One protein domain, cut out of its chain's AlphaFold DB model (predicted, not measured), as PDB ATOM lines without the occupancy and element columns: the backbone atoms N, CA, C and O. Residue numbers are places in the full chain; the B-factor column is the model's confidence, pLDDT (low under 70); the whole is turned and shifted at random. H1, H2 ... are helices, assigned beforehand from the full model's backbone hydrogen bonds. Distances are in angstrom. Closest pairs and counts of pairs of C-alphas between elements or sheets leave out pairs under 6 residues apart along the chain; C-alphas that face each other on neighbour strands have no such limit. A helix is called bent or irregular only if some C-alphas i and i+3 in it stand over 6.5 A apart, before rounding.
ATOM      1  N   ASN A   8       7.578 -18.881   1.211       91.94
ATOM      2  CA  ASN A   8       8.194 -17.692   1.816       91.94
ATOM      3  C   ASN A   8       9.706 -17.613   1.561       91.94
ATOM      4  O   ASN A   8      10.252 -16.532   1.353       91.94
ATOM      5  N   ALA A   9      10.393 -18.758   1.592       93.50
ATOM      6  CA  ALA A   9      11.822 -18.826   1.301       93.50
ATOM      7  C   ALA A   9      12.109 -18.438  -0.158       93.50
ATOM      8  O   ALA A   9      12.987 -17.615  -0.413       93.50
ATOM      9  N   LEU A  10      11.305 -18.945  -1.095       94.25
ATOM     10  CA  LEU A  10      11.419 -18.621  -2.513       94.25
ATOM     11  C   LEU A  10      11.082 -17.149  -2.781       94.25
ATOM     12  O   LEU A  10      11.829 -16.470  -3.477       94.25
ATOM     13  N   GLU A  11      10.015 -16.621  -2.172       96.31
ATOM     14  CA  GLU A  11       9.686 -15.195  -2.251       96.31
ATOM     15  C   GLU A  11      10.848 -14.328  -1.746       96.31
ATOM     16  O   GLU A  11      11.209 -13.339  -2.391       96.31
ATOM     17  N   LYS A  12      11.441 -14.669  -0.597       96.88
ATOM     18  CA  LYS A  12      12.558 -13.910  -0.025       96.88
ATOM     19  C   LYS A  12      13.750 -13.873  -0.981       96.88
ATOM     20  O   LYS A  12      14.249 -12.787  -1.266       96.88
ATOM     21  N   LEU A  13      14.153 -15.026  -1.513       97.38
ATOM     22  CA  LEU A  13      15.269 -15.134  -2.457       97.38
ATOM     23  C   LEU A  13      15.013 -14.321  -3.736       97.38
ATOM     24  O   LEU A  13      15.879 -13.572  -4.177       97.38
ATOM     25  N   LEU A  14      13.795 -14.374  -4.284       97.50
ATOM     26  CA  LEU A  14      13.412 -13.575  -5.455       97.50
ATOM     27  C   LEU A  14      13.426 -12.062  -5.176       97.50
ATOM     28  O   LEU A  14      13.821 -11.270  -6.037       97.50
ATOM     29  N   ASN A  15      13.014 -11.637  -3.979       96.94
ATOM     30  CA  ASN A  15      13.124 -10.234  -3.574       96.94
ATOM     31  C   ASN A  15      14.587  -9.806  -3.392       96.94
ATOM     32  O   ASN A  15      14.924  -8.679  -3.757       96.94
ATOM     33  N   ASP A  16      15.451 -10.679  -2.872       96.94
ATOM     34  CA  ASP A  16      16.883 -10.403  -2.733       96.94
ATOM     35  C   ASP A  16      17.554 -10.238  -4.108       96.94
ATOM     36  O   ASP A  16      18.294  -9.270  -4.294       96.94
ATOM     37  N   ILE A  17      17.208 -11.073  -5.100       96.94
ATOM     38  CA  ILE A  17      17.619 -10.890  -6.508       96.94
ATOM     39  C   ILE A  17      17.164  -9.518  -7.021       96.94
ATOM     40  O   ILE A  17      17.958  -8.749  -7.559       96.94
ATOM     41  N   CYS A  18      15.893  -9.153  -6.807       95.38
ATOM     42  CA  CYS A  18      15.385  -7.841  -7.219       95.38
ATOM     43  C   CYS A  18      16.127  -6.677  -6.542       95.38
ATOM     44  O   CYS A  18      16.296  -5.630  -7.162       95.38
ATOM     45  N   ARG A  19      16.544  -6.832  -5.279       94.62
ATOM     46  CA  ARG A  19      17.245  -5.792  -4.509       94.62
ATOM     47  C   ARG A  19      18.674  -5.565  -4.999       94.62
ATOM     48  O   ARG A  19      19.178  -4.456  -4.865       94.62
ATOM     49  N   LYS A  20      19.316  -6.612  -5.514       94.38
ATOM     50  CA  LYS A  20      20.688  -6.584  -6.041       94.38
ATOM     51  C   LYS A  20      20.749  -6.332  -7.550       94.38
ATOM     52  O   LYS A  20      21.831  -6.290  -8.112       94.38
ATOM     53  N   CYS A  21      19.599  -6.166  -8.198       93.38
ATOM     54  CA  CYS A  21      19.519  -5.865  -9.620       93.38
ATOM     55  C   CYS A  21      20.185  -4.517  -9.937       93.38
ATOM     56  O   CYS A  21      19.872  -3.506  -9.310       93.38
ATOM     57  N   ASP A  22      21.033  -4.501 -10.967       90.19
ATOM     58  CA  ASP A  22      21.760  -3.303 -11.416       90.19
ATOM     59  C   ASP A  22      20.845  -2.233 -12.042       90.19
ATOM     60  O   ASP A  22      21.246  -1.086 -12.252       90.19
ATOM     61  N   GLN A  23      19.598  -2.587 -12.362       88.25
ATOM     62  CA  GLN A  23      18.623  -1.639 -12.884       88.25
ATOM     63  C   GLN A  23      18.043  -0.771 -11.763       88.25
ATOM     64  O   GLN A  23      17.577  -1.272 -10.742       88.25
ATOM     65  N   ASP A  24      17.940   0.533 -12.025       85.06
ATOM     66  CA  ASP A  24      17.183   1.464 -11.188       85.06
ATOM     67  C   ASP A  24      15.767   0.927 -10.910       85.06
ATOM     68  O   ASP A  24      14.956   0.737 -11.825       85.06
ATOM     69  N   ALA A  25      15.467   0.704  -9.629       83.12
ATOM     70  CA  ALA A  25      14.203   0.144  -9.171       83.12
ATOM     71  C   ALA A  25      12.985   0.960  -9.631       83.12
ATOM     72  O   ALA A  25      11.933   0.374  -9.884       83.12
ATOM     73  N   GLN A  26      13.121   2.283  -9.791       84.12
ATOM     74  CA  GLN A  26      12.037   3.154 -10.269       84.12
ATOM     75  C   GLN A  26      11.775   3.002 -11.771       84.12
ATOM     76  O   GLN A  26      10.691   3.323 -12.253       84.12
ATOM     77  N   LYS A  27      12.759   2.497 -12.520       88.00
ATOM     78  CA  LYS A  27      12.678   2.266 -13.969       88.00
ATOM     79  C   LYS A  27      12.450   0.796 -14.316       88.00
ATOM     80  O   LYS A  27      12.276   0.460 -15.487       88.00
ATOM     81  N   CYS A  28      12.474  -0.088 -13.322       92.19
ATOM     82  CA  CYS A  28      12.299  -1.516 -13.522       92.19
ATOM     83  C   CYS A  28      10.845  -1.845 -13.879       92.19
ATOM     84  O   CYS A  28       9.939  -1.723 -13.053       92.19
ATOM     85  N   ASN A  29      10.626  -2.344 -15.096       92.19
ATOM     86  CA  ASN A  29       9.366  -2.979 -15.454       92.19
ATOM     87  C   ASN A  29       9.389  -4.452 -15.019       92.19
ATOM     88  O   ASN A  29       9.934  -5.314 -15.707       92.19
ATOM     89  N   LYS A  30       8.798  -4.740 -13.854       90.81
ATOM     90  CA  LYS A  30       8.732  -6.104 -13.302       90.81
ATOM     91  C   LYS A  30       7.889  -7.062 -14.148       90.81
ATOM     92  O   LYS A  30       8.082  -8.265 -14.051       90.81
ATOM     93  N   ALA A  31       6.964  -6.553 -14.963       90.00
ATOM     94  CA  ALA A  31       6.113  -7.398 -15.799       90.00
ATOM     95  C   ALA A  31       6.872  -8.013 -16.987       90.00
ATOM     96  O   ALA A  31       6.395  -8.973 -17.580       90.00
ATOM     97  N   THR A  32       8.039  -7.467 -17.337       93.81
ATOM     98  CA  THR A  32       8.817  -7.880 -18.513       93.81
ATOM     99  C   THR A  32      10.171  -8.486 -18.147       93.81
ATOM    100  O   THR A  32      11.025  -8.596 -19.019       93.81
ATOM    101  N   CYS A  33      10.410  -8.828 -16.876       96.56
ATOM    102  CA  CYS A  33      11.674  -9.425 -16.438       96.56
ATOM    103  C   CYS A  33      11.466 -10.740 -15.682       96.56
ATOM    104  O   CYS A  33      10.444 -10.931 -15.021       96.56
ATOM    105  N   LEU A  34      12.457 -11.627 -15.753       98.06
ATOM    106  CA  LEU A  34      12.416 -12.999 -15.245       98.06
ATOM    107  C   LEU A  34      12.153 -13.041 -13.737       98.06
ATOM    108  O   LEU A  34      11.201 -13.681 -13.290       98.06
ATOM    109  N   ALA A  35      12.916 -12.279 -12.944       97.44
ATOM    110  CA  ALA A  35      12.704 -12.211 -11.494       97.44
ATOM    111  C   ALA A  35      11.326 -11.632 -11.119       97.44
ATOM    112  O   ALA A  35      10.720 -12.037 -10.126       97.44
ATOM    113  N   GLY A  36      10.809 -10.699 -11.921       97.00
ATOM    114  CA  GLY A  36       9.504 -10.086 -11.693       97.00
ATOM    115  C   GLY A  36       8.352 -11.039 -12.005       97.00
ATOM    116  O   GLY A  36       7.417 -11.135 -11.208       97.00
ATOM    117  N   PHE A  37       8.454 -11.797 -13.100       97.81
ATOM    118  CA  PHE A  37       7.506 -12.854 -13.446       97.81
ATOM    119  C   PHE A  37       7.504 -13.974 -12.399       97.81
ATOM    120  O   PHE A  37       6.442 -14.344 -11.897       97.81
ATOM    121  N   ALA A  38       8.682 -14.457 -11.993       97.75
ATOM    122  CA  ALA A  38       8.814 -15.461 -10.939       97.75
ATOM    123  C   ALA A  38       8.157 -14.999  -9.624       97.75
ATOM    124  O   ALA A  38       7.377 -15.734  -9.015       97.75
ATOM    125  N   LEU A  39       8.404 -13.749  -9.214       96.81
ATOM    126  CA  LEU A  39       7.805 -13.175  -8.008       96.81
ATOM    127  C   LEU A  39       6.283 -13.015  -8.133       96.81
ATOM    128  O   LEU A  39       5.555 -13.240  -7.163       96.81
ATOM    129  N   TRP A  40       5.787 -12.628  -9.311       96.12
ATOM    130  CA  TRP A  40       4.351 -12.586  -9.587       96.12
ATOM    131  C   TRP A  40       3.722 -13.970  -9.433       96.12
ATOM    132  O   TRP A  40       2.705 -14.086  -8.751       96.12
ATOM    133  N   ALA A  41       4.335 -15.003 -10.013       95.19
ATOM    134  CA  ALA A  41       3.810 -16.358  -9.971       95.19
ATOM    135  C   ALA A  41       3.687 -16.844  -8.516       95.19
ATOM    136  O   ALA A  41       2.632 -17.346  -8.121       95.19
ATOM    137  N   VAL A  42       4.715 -16.606  -7.685       94.56
ATOM    138  CA  VAL A  42       4.703 -16.983  -6.258       94.56
ATOM    139  C   VAL A  42       3.537 -16.306  -5.534       94.56
ATOM    140  O   VAL A  42       2.697 -16.977  -4.931       94.56
ATOM    141  N   LYS A  43       3.401 -14.987  -5.697       92.25
ATOM    142  CA  LYS A  43       2.329 -14.194  -5.071       92.25
ATOM    143  C   LYS A  43       0.937 -14.526  -5.594       92.25
ATOM    144  O   LYS A  43      -0.060 -14.331  -4.896       92.25
ATOM    145  N   PHE A  44       0.832 -14.964  -6.845       91.25
ATOM    146  CA  PHE A  44      -0.437 -15.360  -7.442       91.25
ATOM    147  C   PHE A  44      -0.977 -16.625  -6.772       91.25
ATOM    148  O   PHE A  44      -2.147 -16.666  -6.380       91.25
ATOM    149  N   VAL A  45      -0.116 -17.627  -6.583       86.94
ATOM    150  CA  VAL A  45      -0.478 -18.902  -5.953       86.94
ATOM    151  C   VAL A  45      -0.874 -18.719  -4.495       86.94
ATOM    152  O   VAL A  45      -1.881 -19.287  -4.078       86.94
ATOM    153  N   GLU A  46      -0.170 -17.875  -3.740       84.31
ATOM    154  CA  GLU A  46      -0.532 -17.561  -2.348       84.31
ATOM    155  C   GLU A  46      -1.959 -17.012  -2.224       84.31
ATOM    156  O   GLU A  46      -2.683 -17.334  -1.284       84.31
ATOM    157  N   LYS A  47      -2.401 -16.223  -3.211       84.25
ATOM    158  CA  LYS A  47      -3.761 -15.667  -3.249       84.25
ATOM    159  C   LYS A  47      -4.808 -16.669  -3.726       84.25
ATOM    160  O   LYS A  47      -5.957 -16.596  -3.296       84.25
ATOM    161  N   LYS A  48      -4.456 -17.544  -4.671       83.56
ATOM    162  CA  LYS A  48      -5.402 -18.454  -5.342       83.56
ATOM    163  C   LYS A  48      -5.451 -19.856  -4.737       83.56
ATOM    164  O   LYS A  48      -6.387 -20.591  -5.040       83.56
ATOM    165  N   ASN A  49      -4.489 -20.214  -3.886       81.75
ATOM    166  CA  ASN A  49      -4.337 -21.533  -3.266       81.75
ATOM    167  C   ASN A  49      -4.338 -22.692  -4.291       81.75
ATOM    168  O   ASN A  49      -4.802 -23.792  -3.996       81.75
ATOM    169  N   ASN A  50      -3.834 -22.436  -5.504       85.62
ATOM    170  CA  ASN A  50      -3.639 -23.427  -6.562       85.62
ATOM    171  C   ASN A  50      -2.200 -23.304  -7.092       85.62
ATOM    172  O   ASN A  50      -1.867 -22.243  -7.614       85.62
ATOM    173  N   PRO A  51      -1.352 -24.342  -6.958       87.25
ATOM    174  CA  PRO A  51       0.052 -24.287  -7.362       87.25
ATOM    175  C   PRO A  51       0.277 -24.391  -8.876       87.25
ATOM    176  O   PRO A  51       1.428 -24.328  -9.303       87.25
ATOM    177  N   VAL A  52      -0.775 -24.571  -9.678       92.06
ATOM    178  CA  VAL A  52      -0.703 -24.639 -11.143       92.06
ATOM    179  C   VAL A  52      -1.429 -23.443 -11.745       92.06
ATOM    180  O   VAL A  52      -2.569 -23.148 -11.373       92.06
ATOM    181  N   ILE A  53      -0.775 -22.769 -12.691       92.81
ATOM    182  CA  ILE A  53      -1.329 -21.639 -13.438       92.81
ATOM    183  C   ILE A  53      -1.358 -22.036 -14.923       92.81
ATOM    184  O   ILE A  53      -0.346 -21.886 -15.602       92.81
ATOM    185  N   PRO A  54      -2.484 -22.563 -15.440       94.06
ATOM    186  CA  PRO A  54      -2.547 -23.089 -16.804       94.06
ATOM    187  C   PRO A  54      -2.104 -22.073 -17.867       94.06
ATOM    188  O   PRO A  54      -2.591 -20.940 -17.889       94.06
ATOM    189  N   GLY A  55      -1.200 -22.493 -18.750       95.62
ATOM    190  CA  GLY A  55      -0.617 -21.703 -19.834       95.62
ATOM    191  C   GLY A  55       0.415 -20.659 -19.402       95.62
ATOM    192  O   GLY A  55       0.918 -19.937 -20.261       95.62
ATOM    193  N   ALA A  56       0.729 -20.535 -18.108       95.62
ATOM    194  CA  ALA A  56       1.648 -19.511 -17.610       95.62
ATOM    195  C   ALA A  56       3.078 -19.675 -18.136       95.62
ATOM    196  O   ALA A  56       3.763 -18.671 -18.323       95.62
ATOM    197  N   SER A  57       3.514 -20.904 -18.418       95.69
ATOM    198  CA  SER A  57       4.834 -21.182 -19.002       95.69
ATOM    199  C   SER A  57       5.058 -20.427 -20.319       95.69
ATOM    200  O   SER A  57       6.142 -19.895 -20.551       95.69
ATOM    201  N   GLY A  58       4.008 -20.262 -21.131       96.38
ATOM    202  CA  GLY A  58       4.047 -19.503 -22.386       96.38
ATOM    203  C   GLY A  58       4.192 -17.984 -22.227       96.38
ATOM    204  O   GLY A  58       4.389 -17.291 -23.222       96.38
ATOM    205  N   TYR A  59       4.100 -17.455 -21.002       96.31
ATOM    206  CA  TYR A  59       4.241 -16.024 -20.703       96.31
ATOM    207  C   TYR A  59       5.568 -15.671 -20.023       96.31
ATOM    208  O   TYR A  59       5.767 -14.510 -19.656       96.31
ATOM    209  N   ILE A  60       6.475 -16.638 -19.850       96.81
ATOM    210  CA  ILE A  60       7.810 -16.368 -19.314       96.81
ATOM    211  C   ILE A  60       8.526 -15.364 -20.244       96.81
ATOM    212  O   ILE A  60       8.594 -15.597 -21.454       96.81
ATOM    213  N   PRO A  61       9.051 -14.236 -19.723       96.06
ATOM    214  CA  PRO A  61       9.720 -13.240 -20.555       96.06
ATOM    215  C   PRO A  61      10.975 -13.802 -21.234       96.06
ATOM    216  O   PRO A  61      11.930 -14.165 -20.560       96.06
ATOM    217  N   MET A  62      11.006 -13.809 -22.568       94.88
ATOM    218  CA  MET A  62      12.165 -14.289 -23.347       94.88
ATOM    219  C   MET A  62      13.149 -13.178 -23.738       94.88
ATOM    220  O   MET A  62      14.224 -13.449 -24.262       94.88
ATOM    221  N   SER A  63      12.779 -11.916 -23.516       92.25
ATOM    222  CA  SER A  63      13.540 -10.730 -23.933       92.25
ATOM    223  C   SER A  63      14.036  -9.906 -22.740       92.25
ATOM    224  O   SER A  63      14.060  -8.675 -22.797       92.25
ATOM    225  N   ASP A  64      14.364 -10.574 -21.634       94.62
ATOM    226  CA  ASP A  64      14.982  -9.952 -20.466       94.62
ATOM    227  C   ASP A  64      16.505 -10.106 -20.536       94.62
ATOM    228  O   ASP A  64      17.041 -11.179 -20.290       94.62
ATOM    229  N   PHE A  65      17.197  -9.021 -20.881       90.06
ATOM    230  CA  PHE A  65      18.654  -9.001 -21.066       90.06
ATOM    231  C   PHE A  65      19.407  -8.428 -19.860       90.06
ATOM    232  O   PHE A  65      20.548  -7.983 -19.989       90.06
ATOM    233  N   LYS A  66      18.758  -8.351 -18.694       93.44
ATOM    234  CA  LYS A  66      19.416  -7.874 -17.475       93.44
ATOM    235  C   LYS A  66      20.526  -8.840 -17.050       93.44
ATOM    236  O   LYS A  66      20.373 -10.046 -17.233       93.44
ATOM    237  N   PRO A  67      21.614  -8.335 -16.446       93.69
ATOM    238  CA  PRO A  67      22.594  -9.204 -15.818       93.69
ATOM    239  C   PRO A  67      21.976  -9.877 -14.586       93.69
ATOM    240  O   PRO A  67      21.383  -9.213 -13.733       93.69
ATOM    241  N   TYR A  68      22.139 -11.194 -14.497       96.25
ATOM    242  CA  TYR A  68      21.814 -11.995 -13.323       96.25
ATOM    243  C   TYR A  68      23.071 -12.740 -12.883       96.25
ATOM    244  O   TYR A  68      23.721 -13.409 -13.684       96.25
ATOM    245  N   TYR A  69      23.431 -12.607 -11.609       95.25
ATOM    246  CA  TYR A  69      24.656 -13.190 -11.067       95.25
ATOM    247  C   TYR A  69      24.371 -14.542 -10.410       95.25
ATOM    248  O   TYR A  69      23.365 -14.708  -9.710       95.25
ATOM    249  N   ALA A  70      25.272 -15.508 -10.614       94.56
ATOM    250  CA  ALA A  70      25.135 -16.862 -10.082       94.56
ATOM    251  C   ALA A  70      25.017 -16.882  -8.554       94.56
ATOM    252  O   ALA A  70      24.089 -17.498  -8.037       94.56
ATOM    253  N   ASP A  71      25.860 -16.126  -7.847       93.94
ATOM    254  CA  ASP A  71      25.862 -16.048  -6.377       93.94
ATOM    255  C   ASP A  71      24.526 -15.574  -5.782       93.94
ATOM    256  O   ASP A  71      24.180 -15.915  -4.650       93.94
ATOM    257  N   ASP A  72      23.756 -14.798  -6.547       95.44
ATOM    258  CA  ASP A  72      22.459 -14.275  -6.120       95.44
ATOM    259  C   ASP A  72      21.289 -15.162  -6.553       95.44
ATOM    260  O   ASP A  72      20.262 -15.215  -5.875       95.44
ATOM    261  N   THR A  73      21.438 -15.862  -7.677       96.94
ATOM    262  CA  THR A  73      20.340 -16.571  -8.350       96.94
ATOM    263  C   THR A  73      20.337 -18.069  -8.039       96.94
ATOM    264  O   THR A  73      19.269 -18.666  -7.884       96.94
ATOM    265  N   MET A  74      21.514 -18.686  -7.887       96.25
ATOM    266  CA  MET A  74      21.668 -20.121  -7.620       96.25
ATOM    267  C   MET A  74      20.961 -20.591  -6.336       96.25
ATOM    268  O   MET A  74      20.287 -21.627  -6.390       96.25
ATOM    269  N   PRO A  75      20.955 -19.820  -5.226       97.06
ATOM    270  CA  PRO A  75      20.199 -20.205  -4.036       97.06
ATOM    271  C   PRO A  75      18.693 -20.352  -4.303       97.06
ATOM    272  O   PRO A  75      18.039 -21.222  -3.730       97.06
ATOM    273  N   ALA A  76      18.130 -19.542  -5.207       97.12
ATOM    274  CA  ALA A  76      16.729 -19.666  -5.603       97.12
ATOM    275  C   ALA A  76      16.486 -20.929  -6.446       97.12
ATOM    276  O   ALA A  76      15.470 -21.594  -6.254       97.12
ATOM    277  N   VAL A  77      17.425 -21.315  -7.322       96.75
ATOM    278  CA  VAL A  77      17.347 -22.585  -8.069       96.75
ATOM    279  C   VAL A  77      17.363 -23.767  -7.099       96.75
ATOM    280  O   VAL A  77      16.515 -24.657  -7.210       96.75
ATOM    281  N   ALA A  78      18.253 -23.750  -6.103       95.88
ATOM    282  CA  ALA A  78      18.308 -24.765  -5.048       95.88
ATOM    283  C   ALA A  78      16.972 -24.883  -4.302       95.88
ATOM    284  O   ALA A  78      16.446 -25.985  -4.136       95.88
ATOM    285  N   GLU A  79      16.367 -23.751  -3.946       95.62
ATOM    286  CA  GLU A  79      15.059 -23.728  -3.295       95.62
ATOM    287  C   GLU A  79      13.968 -24.357  -4.182       95.62
ATOM    288  O   GLU A  79      13.141 -25.127  -3.689       95.62
ATOM    289  N   THR A  80      13.979 -24.135  -5.505       95.00
ATOM    290  CA  THR A  80      13.026 -24.821  -6.404       95.00
ATOM    291  C   THR A  80      13.215 -26.339  -6.425       95.00
ATOM    292  O   THR A  80      12.238 -27.075  -6.568       95.00
ATOM    293  N   CYS A  81      14.443 -26.840  -6.268       93.44
ATOM    294  CA  CYS A  81      14.707 -28.273  -6.138       93.44
ATOM    295  C   CYS A  81      14.120 -28.836  -4.843       93.44
ATOM    296  O   CYS A  81      13.435 -29.852  -4.890       93.44
ATOM    297  N   LEU A  82      14.298 -28.147  -3.717       91.19
ATOM    298  CA  LEU A  82      13.783 -28.590  -2.415       91.19
ATOM    299  C   LEU A  82      12.258 -28.551  -2.317       91.19
ATOM    300  O   LEU A  82      11.652 -29.342  -1.594       91.19
ATOM    301  N   ARG A  83      11.624 -27.613  -3.026       89.81
ATOM    302  CA  ARG A  83      10.162 -27.472  -3.057       89.81
ATOM    303  C   ARG A  83       9.493 -28.333  -4.116       89.81
ATOM    304  O   ARG A  83       8.267 -28.479  -4.072       89.81
ATOM    305  N   CYS A  84      10.251 -28.888  -5.060       88.88
ATOM    306  CA  CYS A  84       9.678 -29.808  -6.024       88.88
ATOM    307  C   CYS A  84       9.203 -31.079  -5.316       88.88
ATOM    308  O   CYS A  84       9.864 -31.611  -4.430       88.88
ATOM    309  N   LYS A  85       8.033 -31.574  -5.720       84.25
ATOM    310  CA  LYS A  85       7.425 -32.784  -5.157       84.25
ATOM    311  C   LYS A  85       7.828 -34.070  -5.877       84.25
ATOM    312  O   LYS A  85       7.228 -35.104  -5.609       84.25
ATOM    313  N   GLU A  86       8.797 -34.005  -6.789       83.31
ATOM    314  CA  GLU A  86       9.204 -35.134  -7.630       83.31
ATOM    315  C   GLU A  86       8.006 -35.763  -8.361       83.31
ATOM    316  O   GLU A  86       7.742 -36.962  -8.269       83.31
ATOM    317  N   CYS A  87       7.237 -34.926  -9.063       82.44
ATOM    318  CA  CYS A  87       5.996 -35.329  -9.731       82.44
ATOM    319  C   CYS A  87       6.203 -36.373 -10.847       82.44
ATOM    320  O   CYS A  87       5.221 -36.991 -11.265       82.44
ATOM    321  N   ARG A  88       7.452 -36.585 -11.304       83.62
ATOM    322  CA  ARG A  88       7.829 -37.505 -12.394       83.62
ATOM    323  C   ARG A  88       6.929 -37.309 -13.618       83.62
ATOM    324  O   ARG A  88       6.779 -36.184 -14.077       83.62
ATOM    325  N   ASP A  89       6.266 -38.365 -14.080       78.69
ATOM    326  CA  ASP A  89       5.392 -38.359 -15.259       78.69
ATOM    327  C   ASP A  89       4.172 -37.426 -15.124       78.69
ATOM    328  O   ASP A  89       3.557 -37.072 -16.123       78.69
ATOM    329  N   ASN A  90       3.828 -36.995 -13.904       80.75
ATOM    330  CA  ASN A  90       2.767 -36.011 -13.653       80.75
ATOM    331  C   ASN A  90       3.295 -34.563 -13.598       80.75
ATOM    332  O   ASN A  90       2.600 -33.672 -13.102       80.75
ATOM    333  N   HIS A  91       4.544 -34.323 -14.011       86.56
ATOM    334  CA  HIS A  91       5.140 -32.989 -14.064       86.56
ATOM    335  C   HIS A  91       4.412 -32.083 -15.064       86.56
ATOM    336  O   HIS A  91       3.905 -32.525 -16.093       86.56
ATOM    337  N   THR A  92       4.369 -30.793 -14.745       91.19
ATOM    338  CA  THR A  92       3.828 -29.756 -15.623       91.19
ATOM    339  C   THR A  92       4.656 -28.485 -15.489       91.19
ATOM    340  O   THR A  92       4.949 -28.038 -14.373       91.19
ATOM    341  N   ASP A  93       4.983 -27.876 -16.627       93.50
ATOM    342  CA  ASP A  93       5.750 -26.626 -16.686       93.50
ATOM    343  C   ASP A  93       4.938 -25.416 -16.196       93.50
ATOM    344  O   ASP A  93       5.491 -24.368 -15.873       93.50
ATOM    345  N   ASP A  94       3.623 -25.586 -16.048       94.38
ATOM    346  CA  ASP A  94       2.710 -24.585 -15.499       94.38
ATOM    347  C   ASP A  94       2.614 -24.622 -13.964       94.38
ATOM    348  O   ASP A  94       1.874 -23.831 -13.363       94.38
ATOM    349  N   CYS A  95       3.329 -25.534 -13.290       93.31
ATOM    350  CA  CYS A  95       3.411 -25.492 -11.834       93.31
ATOM    351  C   CYS A  95       4.357 -24.381 -11.371       93.31
ATOM    352  O   CYS A  95       5.378 -24.096 -11.990       93.31
ATOM    353  N   ILE A  96       4.055 -23.782 -10.222       94.69
ATOM    354  CA  ILE A  96       4.802 -22.637  -9.697       94.69
ATOM    355  C   ILE A  96       6.304 -22.886  -9.554       94.69
ATOM    356  O   ILE A  96       7.113 -22.001  -9.819       94.69
ATOM    357  N   ILE A  97       6.685 -24.100  -9.162       94.75
ATOM    358  CA  ILE A  97       8.091 -24.464  -8.998       94.75
ATOM    359  C   ILE A  97       8.804 -24.510 -10.351       94.75
ATOM    360  O   ILE A  97       9.927 -24.023 -10.445       94.75
ATOM    361  N   ALA A  98       8.149 -25.035 -11.390       95.00
ATOM    362  CA  ALA A  98       8.684 -25.055 -12.747       95.00
ATOM    363  C   ALA A  98       8.785 -23.642 -13.326       95.00
ATOM    364  O   ALA A  98       9.852 -23.250 -13.780       95.00
ATOM    365  N   LEU A  99       7.728 -22.832 -13.197       96.50
ATOM    366  CA  LEU A  99       7.714 -21.443 -13.671       96.50
ATOM    367  C   LEU A  99       8.866 -20.622 -13.083       96.50
ATOM    368  O   LEU A  99       9.580 -19.934 -13.813       96.50
ATOM    369  N   VAL A 100       9.063 -20.701 -11.762       97.50
ATOM    370  CA  VAL A 100      10.164 -19.993 -11.100       97.50
ATOM    371  C   VAL A 100      11.508 -20.556 -11.552       97.50
ATOM    372  O   VAL A 100      12.395 -19.779 -11.893       97.50
ATOM    373  N   ARG A 101      11.658 -21.883 -11.613       97.06
ATOM    374  CA  ARG A 101      12.902 -22.518 -12.055       97.06
ATOM    375  C   ARG A 101      13.281 -22.104 -13.476       97.06
ATOM    376  O   ARG A 101      14.407 -21.674 -13.672       97.06
ATOM    377  N   HIS A 102      12.349 -22.135 -14.421       97.19
ATOM    378  CA  HIS A 102      12.588 -21.723 -15.804       97.19
ATOM    379  C   HIS A 102      12.990 -20.254 -15.919       97.19
ATOM    380  O   HIS A 102      13.851 -19.915 -16.726       97.19
ATOM    381  N   CYS A 103      12.425 -19.375 -15.083       98.12
ATOM    382  CA  CYS A 103      12.872 -17.985 -15.035       98.12
ATOM    383  C   CYS A 103      14.333 -17.866 -14.580       98.12
ATOM    384  O   CYS A 103      15.094 -17.088 -15.147       98.12
ATOM    385  N   LEU A 104      14.721 -18.631 -13.557       97.81
ATOM    386  CA  LEU A 104      16.079 -18.626 -13.011       97.81
ATOM    387  C   LEU A 104      17.081 -19.310 -13.958       97.81
ATOM    388  O   LEU A 104      18.212 -18.854 -14.083       97.81
ATOM    389  N   GLU A 105      16.654 -20.360 -14.659       96.81
ATOM    390  CA  GLU A 105      17.417 -21.035 -15.711       96.81
ATOM    391  C   GLU A 105      17.717 -20.089 -16.873       96.81
ATOM    392  O   GLU A 105      18.871 -19.943 -17.264       96.81
ATOM    393  N   LEU A 106      16.702 -19.386 -17.383       96.94
ATOM    394  CA  LEU A 106      16.893 -18.370 -18.419       96.94
ATOM    395  C   LEU A 106      17.826 -17.250 -17.947       96.94
ATOM    396  O   LEU A 106      18.664 -16.793 -18.718       96.94
ATOM    397  N   ALA A 107      17.712 -16.839 -16.683       96.56
ATOM    398  CA  ALA A 107      18.548 -15.796 -16.100       96.56
ATOM    399  C   ALA A 107      20.028 -16.206 -16.021       96.56
ATOM    400  O   ALA A 107      20.903 -15.397 -16.316       96.56
ATOM    401  N   LEU A 108      20.308 -17.452 -15.634       95.50
ATOM    402  CA  LEU A 108      21.675 -17.954 -15.466       95.50
ATOM    403  C   LEU A 108      22.307 -18.426 -16.767       95.50
ATOM    404  O   LEU A 108      23.511 -18.288 -16.970       95.50
ATOM    405  N   TRP A 109      21.491 -19.017 -17.627       93.62
ATOM    406  CA  TRP A 109      21.979 -19.870 -18.690       93.62
ATOM    407  C   TRP A 109      21.383 -19.555 -20.063       93.62
ATOM    408  O   TRP A 109      21.718 -20.235 -21.031       93.62
ATOM    409  N   GLY A 110      20.484 -18.573 -20.167       93.69
ATOM    410  CA  GLY A 110      19.875 -18.140 -21.430       93.69
ATOM    411  C   GLY A 110      18.905 -19.138 -22.075       93.69
ATOM    412  O   GLY A 110      18.303 -18.827 -23.098       93.69
ATOM    413  N   GLU A 111      18.718 -20.319 -21.485       92.00
ATOM    414  CA  GLU A 111      17.787 -21.352 -21.946       92.00
ATOM    415  C   GLU A 111      17.281 -22.184 -20.764       92.00
ATOM    416  O   GLU A 111      17.944 -22.297 -19.728       92.00
ATOM    417  N   GLN A 112      16.111 -22.787 -20.952       92.31
ATOM    418  CA  GLN A 112      15.479 -23.668 -19.976       92.31
ATOM    419  C   GLN A 112      16.096 -25.064 -20.041       92.31
ATOM    420  O   GLN A 112      16.408 -25.575 -21.117       92.31
ATOM    421  N   LEU A 113      16.237 -25.702 -18.884       90.50
ATOM    422  CA  LEU A 113      16.634 -27.101 -18.797       90.50
ATOM    423  C   LEU A 113      15.382 -27.973 -18.746       90.50
ATOM    424  O   LEU A 113      14.438 -27.691 -18.012       90.50
ATOM    425  N   SER A 114      15.393 -29.082 -19.486       86.12
ATOM    426  CA  SER A 114      14.328 -30.077 -19.366       86.12
ATOM    427  C   SER A 114      14.302 -30.631 -17.940       86.12
ATOM    428  O   SER A 114      15.291 -31.198 -17.470       86.12
ATOM    429  N   TYR A 115      13.163 -30.506 -17.260       86.62
ATOM    430  CA  TYR A 115      12.976 -31.017 -15.906       86.62
ATOM    431  C   TYR A 115      12.001 -32.205 -15.910       86.62
ATOM    432  O   TYR A 115      10.791 -32.007 -15.964       86.62
ATOM    433  N   PRO A 116      12.483 -33.456 -15.805       79.06
ATOM    434  CA  PRO A 116      11.636 -34.653 -15.898       79.06
ATOM    435  C   PRO A 116      10.864 -34.970 -14.602       79.06
ATOM    436  O   PRO A 116      10.501 -36.118 -14.349       79.06
ATOM    437  N   GLY A 117      10.656 -33.990 -13.717       83.56
ATOM    438  CA  GLY A 117      10.013 -34.246 -12.428       83.56
ATOM    439  C   GLY A 117      10.905 -34.989 -11.424       83.56
ATOM    440  O   GLY A 117      10.365 -35.655 -10.540       83.56
ATOM    441  N   SER A 118      12.235 -34.924 -11.583       89.00
ATOM    442  CA  SER A 118      13.232 -35.507 -10.673       89.00
ATOM    443  C   SER A 118      14.415 -34.558 -10.455       89.00
ATOM    444  O   SER A 118      15.114 -34.210 -11.407       89.00
ATOM    445  N   VAL A 119      14.705 -34.187  -9.203       91.19
ATOM    446  CA  VAL A 119      15.891 -33.389  -8.841       91.19
ATOM    447  C   VAL A 119      17.176 -34.134  -9.189       91.19
ATOM    448  O   VAL A 119      18.107 -33.530  -9.710       91.19
ATOM    449  N   PHE A 120      17.232 -35.448  -8.964       91.62
ATOM    450  CA  PHE A 120      18.409 -36.246  -9.316       91.62
ATOM    451  C   PHE A 120      18.697 -36.212 -10.823       91.62
ATOM    452  O   PHE A 120      19.830 -35.953 -11.226       91.62
ATOM    453  N   GLN A 121      17.675 -36.427 -11.660       91.38
ATOM    454  CA  GLN A 121      17.841 -36.366 -13.116       91.38
ATOM    455  C   GLN A 121      18.176 -34.948 -13.583       91.38
ATOM    456  O   GLN A 121      19.044 -34.778 -14.431       91.38
ATOM    457  N   TYR A 122      17.559 -33.930 -12.983       93.44
ATOM    458  CA  TYR A 122      17.899 -32.534 -13.243       93.44
ATOM    459  C   TYR A 122      19.370 -32.221 -12.944       93.44
ATOM    460  O   TYR A 122      20.041 -31.613 -13.769       93.44
ATOM    461  N   MET A 123      19.904 -32.689 -11.811       94.50
ATOM    462  CA  MET A 123      21.323 -32.516 -11.472       94.50
ATOM    463  C   MET A 123      22.249 -33.229 -12.465       94.50
ATOM    464  O   MET A 123      23.325 -32.714 -12.761       94.50
ATOM    465  N   ALA A 124      21.856 -34.400 -12.977       93.88
ATOM    466  CA  ALA A 124      22.622 -35.112 -13.998       93.88
ATOM    467  C   ALA A 124      22.662 -34.324 -15.319       93.88
ATOM    468  O   ALA A 124      23.748 -34.075 -15.837       93.88
ATOM    469  N   LEU A 125      21.504 -33.848 -15.788       93.88
ATOM    470  CA  LEU A 125      21.391 -33.016 -16.991       93.88
ATOM    471  C   LEU A 125      22.173 -31.704 -16.852       93.88
ATOM    472  O   LEU A 125      22.917 -31.322 -17.753       93.88
ATOM    473  N   LEU A 126      22.058 -31.035 -15.702       94.62
ATOM    474  CA  LEU A 126      22.813 -29.816 -15.439       94.62
ATOM    475  C   LEU A 126      24.317 -30.091 -15.440       94.62
ATOM    476  O   LEU A 126      25.061 -29.318 -16.021       94.62
ATOM    477  N   LYS A 127      24.779 -31.200 -14.854       95.12
ATOM    478  CA  LYS A 127      26.206 -31.556 -14.842       95.12
ATOM    479  C   LYS A 127      26.766 -31.824 -16.240       95.12
ATOM    480  O   LYS A 127      27.926 -31.505 -16.485       95.12
ATOM    481  N   GLU A 128      25.981 -32.435 -17.124       93.62
ATOM    482  CA  GLU A 128      26.372 -32.666 -18.523       93.62
ATOM    483  C   GLU A 128      26.524 -31.352 -19.296       93.62
ATOM    484  O   GLU A 128      27.402 -31.235 -20.149       93.62
ATOM    485  N   ARG A 129      25.696 -30.358 -18.966       91.88
ATOM    486  CA  ARG A 129      25.680 -29.043 -19.604       91.88
ATOM    487  C   ARG A 129      26.716 -28.071 -19.030       91.88
ATOM    488  O   ARG A 129      27.451 -27.434 -19.775       91.88
ATOM    489  N   ASP A 130      26.712 -27.916 -17.715       93.38
ATOM    490  CA  ASP A 130      27.450 -26.918 -16.947       93.38
ATOM    491  C   ASP A 130      27.891 -27.540 -15.614       93.38
ATOM    492  O   ASP A 130      27.177 -27.549 -14.606       93.38
ATOM    493  N   MET A 131      29.101 -28.099 -15.618       94.31
ATOM    494  CA  MET A 131      29.677 -28.750 -14.444       94.31
ATOM    495  C   MET A 131      29.886 -27.773 -13.279       94.31
ATOM    496  O   MET A 131      29.760 -28.177 -12.120       94.31
ATOM    497  N   GLU A 132      30.198 -26.509 -13.571       94.44
ATOM    498  CA  GLU A 132      30.424 -25.484 -12.556       94.44
ATOM    499  C   GLU A 132      29.099 -25.058 -11.919       94.44
ATOM    500  O   GLU A 132      28.969 -25.099 -10.694       94.44
ATOM    501  N   GLY A 133      28.075 -24.783 -12.733       93.75
ATOM    502  CA  GLY A 133      26.714 -24.527 -12.263       93.75
ATOM    503  C   GLY A 133      26.141 -25.693 -11.454       93.75
ATOM    504  O   GLY A 133      25.555 -25.480 -10.392       93.75
ATOM    505  N   ALA A 134      26.380 -26.940 -11.878       94.75
ATOM    506  CA  ALA A 134      25.997 -28.125 -11.109       94.75
ATOM    507  C   ALA A 134      26.707 -28.202  -9.749       94.75
ATOM    508  O   ALA A 134      26.093 -28.569  -8.743       94.75
ATOM    509  N   ALA A 135      27.999 -27.862  -9.697       95.06
ATOM    510  CA  ALA A 135      28.765 -27.838  -8.456       95.06
ATOM    511  C   ALA A 135      28.275 -26.731  -7.508       95.06
ATOM    512  O   ALA A 135      28.099 -26.998  -6.316       95.06
ATOM    513  N   ALA A 136      28.004 -25.532  -8.031       94.38
ATOM    514  CA  ALA A 136      27.439 -24.415  -7.277       94.38
ATOM    515  C   ALA A 136      26.061 -24.773  -6.699       94.38
ATOM    516  O   ALA A 136      25.849 -24.674  -5.489       94.38
ATOM    517  N   LEU A 137      25.166 -25.326  -7.523       94.56
ATOM    518  CA  LEU A 137      23.854 -25.786  -7.075       94.56
ATOM    519  C   LEU A 137      23.956 -26.856  -5.978       94.56
ATOM    520  O   LEU A 137      23.216 -26.827  -4.995       94.56
ATOM    521  N   ALA A 138      24.900 -27.794  -6.105       94.19
ATOM    522  CA  ALA A 138      25.133 -28.819  -5.090       94.19
ATOM    523  C   ALA A 138      25.658 -28.244  -3.760       94.19
ATOM    524  O   ALA A 138      25.428 -28.843  -2.707       94.19
ATOM    525  N   VAL A 139      26.379 -27.116  -3.780       93.50
ATOM    526  CA  VAL A 139      26.773 -26.401  -2.556       93.50
ATOM    527  C   VAL A 139      25.546 -25.819  -1.865       93.50
ATOM    528  O   VAL A 139      25.394 -26.038  -0.662       93.50
ATOM    529  N   ASP A 140      24.667 -25.146  -2.603       91.81
ATOM    530  CA  ASP A 140      23.478 -24.507  -2.033       91.81
ATOM    531  C   ASP A 140      22.446 -25.521  -1.529       91.81
ATOM    532  O   ASP A 140      21.907 -25.354  -0.437       91.81
ATOM    533  N   LEU A 141      22.258 -26.643  -2.232       90.19
ATOM    534  CA  LEU A 141      21.389 -27.736  -1.779       90.19
ATOM    535  C   LEU A 141      21.820 -28.368  -0.448       90.19
ATOM    536  O   LEU A 141      20.992 -28.948   0.242       90.19
ATOM    537  N   ARG A 142      23.103 -28.278  -0.075       86.94
ATOM    538  CA  ARG A 142      23.594 -28.757   1.230       86.94
ATOM    539  C   ARG A 142      23.390 -27.749   2.363       86.94
ATOM    540  O   ARG A 142      23.604 -28.108   3.519       86.94
ATOM    541  N   ARG A 143      23.086 -26.488   2.043       77.62
ATOM    542  CA  ARG A 143      22.969 -25.381   3.010       77.62
ATOM    543  C   ARG A 143      21.531 -25.099   3.439       77.62
ATOM    544  O   ARG A 143      21.348 -24.430   4.454       77.62
TER     545      ARG A 143
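Overview. This is residues 8 to 143 of the 144 residues of an uncharacterized protein of Firmicutes bacterium (UniProt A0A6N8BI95). Picture a four-helix bundle, with H1, H2, H5 and H4 side by side in a ring, each running opposite to its neighbours. A hairpin of two shorter helices, H6 and H7, packs on this bundle, H7 crossing H4 steeply, while the short H3 lies near H5. The printed part has 136 residues with seven named helices, H1 to H7 in chain order, and no named strand; the class is all helix. It is compact, with a radius of gyration of the C-alphas of 14.0 A, and spans 40 by 34 by 27 A.

Arrangement. Start at the longest helix, H2, residues 34 to 48. It touches H5, residues 96 to 109, at a shallow tilt of 6 degrees, opposite ways; the closest C-alphas, of Ala 38 and Val 100, are 4.7 A apart. On H1, residues 8 to 20, find Leu 14: its C-alpha is 6.2 A from that of Leu 39, the closest pair of the hairpin H1 and H2, which stand at a shallow tilt of 30 degrees. H4, residues 70 to 83, is the hub, touching three helices. It forms a hairpin with H5, closest at the C-alphas of Thr 80 and Ile 97, 5.6 A apart, and touches H1 at those of Leu 13 and Ala 76, 5.7 A apart. H1 and H5 are apart, and so are H2 and H4. Outward from H4, H7, residues 131 to 141, touches it at a steep tilt of 61 degrees, with the closest C-alphas, of Ala 78 and Leu 141, 5.4 A apart. H7 forms a hairpin with H6, residues 119 to 129, where the closest C-alphas, of Lys 127 and Ala 134, are 5.1 A apart. H3, residues 56 to 59, is close to but not clearly touching H5: the closest C-alphas, of Ser 57 and Leu 99, are 6.1 A apart. Every O i to N i+4 pair is within hydrogen-bond range in H1, H2, H5, H6 and H7, against 8 of 10 in H4; H3 is too short for such a pair.

Along the chain. Find C-alpha 34 at (12.416, -12.999, -15.245); from there H2 runs 21.1 A to C-alpha 48. H4 and H5 each measure 19.6 A, and H4 is irregular, but only just: C-alphas 72 and 75 are 6.7 A apart. H1 begins at (8.194, -17.692, 1.816) and measures 18.5 A; H6 and H7 each measure 15.2 A, H3 5.3 A. H7 ends at C-alpha 141, (21.389, -27.736, -1.779).

Size, cuts and confidence. Look at Gln 26 and Asp 89 for the two C-alphas farthest apart, 42.3 A. They lie in the two long links, residues 21 to 33 and 84 to 95. The link from H6 to H7 is tight. The printed part has no cut; its mean pLDDT is 92.5, and no printed residue is under 70.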